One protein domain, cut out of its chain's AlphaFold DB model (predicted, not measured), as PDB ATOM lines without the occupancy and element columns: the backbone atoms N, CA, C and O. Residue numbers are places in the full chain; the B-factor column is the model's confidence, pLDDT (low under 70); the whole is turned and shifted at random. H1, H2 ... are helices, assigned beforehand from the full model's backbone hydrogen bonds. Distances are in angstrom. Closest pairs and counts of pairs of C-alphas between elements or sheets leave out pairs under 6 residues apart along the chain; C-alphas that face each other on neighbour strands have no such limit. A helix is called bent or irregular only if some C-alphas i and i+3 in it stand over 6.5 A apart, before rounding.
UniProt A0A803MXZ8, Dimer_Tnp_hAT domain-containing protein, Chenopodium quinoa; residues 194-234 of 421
ATOM      1  N   GLU A 194     158.608 182.895 255.122       80.44
ATOM      2  CA  GLU A 194     159.211 183.909 254.242       80.44
ATOM      3  C   GLU A 194     160.691 184.180 254.566       80.44
ATOM      4  O   GLU A 194     161.507 184.341 253.661       80.44
ATOM      5  N   ALA A 195     161.059 184.224 255.851       82.12
ATOM      6  CA  ALA A 195     162.449 184.415 256.263       82.12
ATOM      7  C   ALA A 195     163.297 183.182 255.922       82.12
ATOM      8  O   ALA A 195     164.410 183.328 255.423       82.12
ATOM      9  N   ILE A 196     162.735 181.985 256.120       83.00
ATOM     10  CA  ILE A 196     163.361 180.716 255.731       83.00
ATOM     11  C   ILE A 196     163.576 180.678 254.212       83.00
ATOM     12  O   ILE A 196     164.688 180.422 253.765       83.00
ATOM     13  N   GLY A 197     162.548 181.004 253.422       85.62
ATOM     14  CA  GLY A 197     162.634 181.051 251.961       85.62
ATOM     15  C   GLY A 197     163.745 181.979 251.465       85.62
ATOM     16  O   GLY A 197     164.555 181.560 250.644       85.62
ATOM     17  N   LYS A 198     163.845 183.197 252.018       85.62
ATOM     18  CA  LYS A 198     164.918 184.156 251.683       85.62
ATOM     19  C   LYS A 198     166.309 183.662 252.080       85.62
ATOM     20  O   LYS A 198     167.267 183.881 251.348       85.62
ATOM     21  N   ALA A 199     166.435 183.013 253.236       85.50
ATOM     22  CA  ALA A 199     167.713 182.466 253.682       85.50
ATOM     23  C   ALA A 199     168.182 181.322 252.773       85.50
ATOM     24  O   ALA A 199     169.350 181.277 252.389       85.50
ATOM     25  N   VAL A 200     167.266 180.426 252.389       86.31
ATOM     26  CA  VAL A 200     167.559 179.336 251.450       86.31
ATOM     27  C   VAL A 200     167.912 179.894 250.072       86.31
ATOM     28  O   VAL A 200     168.915 179.479 249.505       86.31
ATOM     29  N   GLU A 201     167.160 180.872 249.565       86.31
ATOM     30  CA  GLU A 201     167.461 181.564 248.303       86.31
ATOM     31  C   GLU A 201     168.883 182.145 248.296       86.31
ATOM     32  O   GLU A 201     169.658 181.846 247.390       86.31
ATOM     33  N   ALA A 202     169.276 182.864 249.352       86.69
ATOM     34  CA  ALA A 202     170.631 183.404 249.479       86.69
ATOM     35  C   ALA A 202     171.715 182.308 249.476       86.69
ATOM     36  O   ALA A 202     172.788 182.496 248.902       86.69
ATOM     37  N   CYS A 203     171.443 181.148 250.084       88.50
ATOM     38  CA  CYS A 203     172.362 180.009 250.043       88.50
ATOM     39  C   CYS A 203     172.481 179.425 248.627       88.50
ATOM     40  O   CYS A 203     173.588 179.139 248.175       88.50
ATOM     41  N   LEU A 204     171.359 179.274 247.915       87.25
ATOM     42  CA  LEU A 204     171.338 178.753 246.546       87.25
ATOM     43  C   LEU A 204     172.094 179.668 245.576       87.25
ATOM     44  O   LEU A 204     172.849 179.171 244.739       87.25
ATOM     45  N   GLU A 205     171.932 180.986 245.720       86.69
ATOM     46  CA  GLU A 205     172.682 181.985 244.952       86.69
ATOM     47  C   GLU A 205     174.177 181.929 245.270       86.69
ATOM     48  O   GLU A 205     175.004 181.896 244.358       86.69
ATOM     49  N   TYR A 206     174.535 181.858 246.556       87.56
ATOM     50  CA  TYR A 206     175.929 181.750 246.986       87.56
ATOM     51  C   TYR A 206     176.612 180.489 246.435       87.56
ATOM     52  O   TYR A 206     177.773 180.534 246.028       87.56
ATOM     53  N   TRP A 207     175.891 179.368 246.376       89.31
ATOM     54  CA  TRP A 207     176.385 178.115 245.802       89.31
ATOM     55  C   TRP A 207     176.324 178.066 244.267       89.31
ATOM     56  O   TRP A 207     176.890 177.145 243.676       89.31
ATOM     57  N   GLY A 208     175.659 179.024 243.610       84.31
ATOM     58  CA  GLY A 208     175.481 179.042 242.155       84.31
ATOM     59  C   GLY A 208     174.659 177.859 241.630       84.31
ATOM     60  O   GLY A 208     174.990 177.276 240.591       84.31
ATOM     61  N   ILE A 209     173.640 177.450 242.392       85.19
ATOM     62  CA  ILE A 209     172.723 176.347 242.049       85.19
ATOM     63  C   ILE A 209     171.254 176.780 242.037       85.19
ATOM     64  O   ILE A 209     170.349 175.949 241.991       85.19
ATOM     65  N   ASP A 210     171.004 178.081 242.083       79.19
ATOM     66  CA  ASP A 210     169.678 178.687 242.068       79.19
ATOM     67  C   ASP A 210     168.919 178.471 240.743       79.19
ATOM     68  O   ASP A 210     167.693 178.569 240.703       79.19
ATOM     69  N   ASP A 211     169.626 178.103 239.672       76.81
ATOM     70  CA  ASP A 211     169.084 177.650 238.387       76.81
ATOM     71  C   ASP A 211     168.890 176.131 238.268       76.81
ATOM     72  O   ASP A 211     168.302 175.657 237.298       76.81
ATOM     73  N   LYS A 212     169.349 175.363 239.258       76.38
ATOM     74  CA  LYS A 212     169.325 173.889 239.261       76.38
ATOM     75  C   LYS A 212     168.343 173.310 240.274       76.38
ATOM     76  O   LYS A 212     168.294 172.094 240.465       76.38
ATOM     77  N   LEU A 213     167.568 174.162 240.940       75.06
ATOM     78  CA  LEU A 213     166.597 173.737 241.935       75.06
ATOM     79  C   LEU A 213     165.365 173.124 241.255       75.06
ATOM     80  O   LEU A 213     164.493 173.843 240.773       75.06
ATOM     81  N   PHE A 214     165.294 171.792 241.231       70.31
ATOM     82  CA  PHE A 214     164.145 171.061 240.687       70.31
ATOM     83  C   PHE A 214     163.145 170.623 241.768       70.31
ATOM     84  O   PHE A 214     161.935 170.711 241.580       70.31
ATOM     85  N   THR A 215     163.625 170.144 242.917       74.75
ATOM     86  CA  THR A 215     162.774 169.643 244.009       74.75
ATOM     87  C   THR A 215     163.419 169.933 245.357       74.75
ATOM     88  O   THR A 215     164.638 169.848 245.494       74.75
ATOM     89  N   VAL A 216     162.592 170.263 246.353       76.94
ATOM     90  CA  VAL A 216     163.006 170.459 247.748       76.94
ATOM     91  C   VAL A 216     162.164 169.546 248.625       76.94
ATOM     92  O   VAL A 216     160.939 169.638 248.623       76.94
ATOM     93  N   THR A 217     162.819 168.665 249.372       79.38
ATOM     94  CA  THR A 217     162.171 167.842 250.396       79.38
ATOM     95  C   THR A 217     162.217 168.583 251.723       79.38
ATOM     96  O   THR A 217     163.291 169.009 252.152       79.38
ATOM     97  N   VAL A 218     161.067 168.722 252.369       81.69
ATOM     98  CA  VAL A 218     160.916 169.432 253.641       81.69
ATOM     99  C   VAL A 218     160.224 168.533 254.663       81.69
ATOM    100  O   VAL A 218     159.486 167.622 254.290       81.69
ATOM    101  N   ASP A 219     160.468 168.767 255.950       81.31
ATOM    102  CA  ASP A 219     159.729 168.114 257.030       81.31
ATOM    103  C   ASP A 219     158.292 168.662 257.140       81.31
ATOM    104  O   ASP A 219     157.932 169.662 256.512       81.31
ATOM    105  N   ASN A 220     157.443 168.000 257.934       81.06
ATOM    106  CA  ASN A 220     156.026 168.352 258.090       81.06
ATOM    107  C   ASN A 220     155.821 169.565 259.024       81.06
ATOM    108  O   ASN A 220     155.173 169.473 260.069       81.06
ATOM    109  N   ALA A 221     156.416 170.703 258.666       78.06
ATOM    110  CA  ALA A 221     156.256 171.976 259.352       78.06
ATOM    111  C   ALA A 221     155.526 172.978 258.447       78.06
ATOM    112  O   ALA A 221     155.961 173.264 257.337       78.06
ATOM    113  N   SER A 222     154.462 173.606 258.957       78.88
ATOM    114  CA  SER A 222     153.631 174.566 258.199       78.88
ATOM    115  C   SER A 222     154.384 175.804 257.698       78.88
ATOM    116  O   SER A 222     153.940 176.514 256.800       78.88
ATOM    117  N   SER A 223     155.547 176.096 258.282       82.44
ATOM    118  CA  SER A 223     156.412 177.187 257.820       82.44
ATOM    119  C   SER A 223     157.086 176.859 256.486       82.44
ATOM    120  O   SER A 223     157.391 177.773 255.718       82.44
ATOM    121  N   ASN A 224     157.259 175.573 256.177       85.06
ATOM    122  CA  ASN A 224     157.848 175.123 254.925       85.06
ATOM    123  C   ASN A 224     156.922 175.382 253.738       85.06
ATOM    124  O   ASN A 224     157.424 175.698 252.670       85.06
ATOM    125  N   ASP A 225     155.599 175.374 253.920       83.44
ATOM    126  CA  ASP A 225     154.650 175.696 252.845       83.44
ATOM    127  C   ASP A 225     154.917 177.093 252.268       83.44
ATOM    128  O   ASP A 225     155.008 177.290 251.056       83.44
ATOM    129  N   VAL A 226     155.110 178.077 253.153       83.88
ATOM    130  CA  VAL A 226     155.397 179.464 252.766       83.88
ATOM    131  C   VAL A 226     156.813 179.595 252.194       83.88
ATOM    132  O   VAL A 226     157.010 180.351 251.242       83.88
ATOM    133  N   ALA A 227     157.788 178.851 252.724       84.19
ATOM    134  CA  ALA A 227     159.153 178.836 252.199       84.19
ATOM    135  C   ALA A 227     159.216 178.221 250.788       84.19
ATOM    136  O   ALA A 227     159.777 178.821 249.876       84.19
ATOM    137  N   CYS A 228     158.562 177.081 250.565       83.38
ATOM    138  CA  CYS A 228     158.431 176.436 249.259       83.38
ATOM    139  C   CYS A 228     157.654 177.317 248.272       83.38
ATOM    140  O   CYS A 228     158.033 177.437 247.105       83.38
ATOM    141  N   ALA A 229     156.604 178.006 248.728       81.81
ATOM    142  CA  ALA A 229     155.885 178.985 247.913       81.81
ATOM    143  C   ALA A 229     156.752 180.197 247.521       81.81
ATOM    144  O   ALA A 229     156.484 180.832 246.502       81.81
ATOM    145  N   HIS A 230     157.769 180.538 248.317       83.94
ATOM    146  CA  HIS A 230     158.762 181.558 247.977       83.94
ATOM    147  C   HIS A 230     159.773 181.024 246.955       83.94
ATOM    148  O   HIS A 230     159.928 181.615 245.890       83.94
ATOM    149  N   LEU A 231     160.375 179.861 247.220       80.44
ATOM    150  CA  LEU A 231     161.374 179.231 246.344       80.44
ATOM    151  C   LEU A 231     160.810 178.871 244.958       80.44
ATOM    152  O   LEU A 231     161.474 179.047 243.944       80.44
ATOM    153  N   SER A 232     159.549 178.443 244.878       74.56
ATOM    154  CA  SER A 232     158.873 178.153 243.599       74.56
ATOM    155  C   SER A 232     158.647 179.385 242.714       74.56
ATOM    156  O   SER A 232     158.396 179.244 241.519       74.56
ATOM    157  N   ARG A 233     158.742 180.601 243.268       72.62
ATOM    158  CA  ARG A 233     158.654 181.856 242.500       72.62
ATOM    159  C   ARG A 233     159.991 182.278 241.904       72.62
ATOM    160  O   ARG A 233     160.017 183.260 241.161       72.62
ATOM    161  N   MET A 234     161.077 181.571 242.213       72.38
ATOM    162  CA  MET A 234     162.387 181.865 241.648       72.38
ATOM    163  C   MET A 234     162.336 181.698 240.125       72.38
ATOM    164  O   MET A 234     162.010 180.635 239.595       72.38
TER     165      MET A 234
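AT A GLANCE: This is residues 194 to 234 of the 421 residues of the protein "Dimer_Tnp_hAT domain-containing protein" of Chenopodium quinoa (UniProt A0A803MXZ8). Two helices pack on each other at a slant, and a long loop joins them, folding back from the last end of H1 to the first end of H2. The early part of the longer helix, H1, at Gly 197, packs on the middle of H2, at Ala 227, and both helices run the same way. The printed part has 41 residues with two named helices, H1 then H2 along the chain, and no named strand; the class is all helix. It is compact, with a radius of gyration of the C-alphas of 9.8 A, and the C-alphas span 27 by 19 by 16 A.

HOW THE PARTS SIT: The longest helix is H1, residues 194 to 207. It touches H2, residues 222 to 231, with 14 pairs of C-alphas within 8 A. The closest C-alphas of the two are those of Gly 197 and Ala 227, 4.1 A apart. Their lines stand at a steep tilt of 46 degrees, and they run the same way. Their centres are 11.8 A apart. In H1 every O i to N i+4 pair is within hydrogen-bond range; in H2 5 of 6 are.

IN THESE COORDINATES: H1 has 14 residues and measures 20.0 A from C-alpha 194 at (159.211, 183.909, 254.242) to C-alpha 207 at (176.385, 178.115, 245.802). H2 has 10 residues and measures 14.9 A from its first to its last C-alpha, ending at C-alpha 231 at (161.374, 179.231, 246.344). Neither helix is bent or irregular.

THE WHOLE: The two C-alphas farthest apart are those of Gly 208 and Ser 222, 27.5 A. The link from H1 to H2, residues 208 to 221, is long, and its C-alphas lie 7 to 15 A from the mean of all C-alphas. The printed part has no cut. The mean pLDDT of the printed part is 81.7, and no printed residue is under 70.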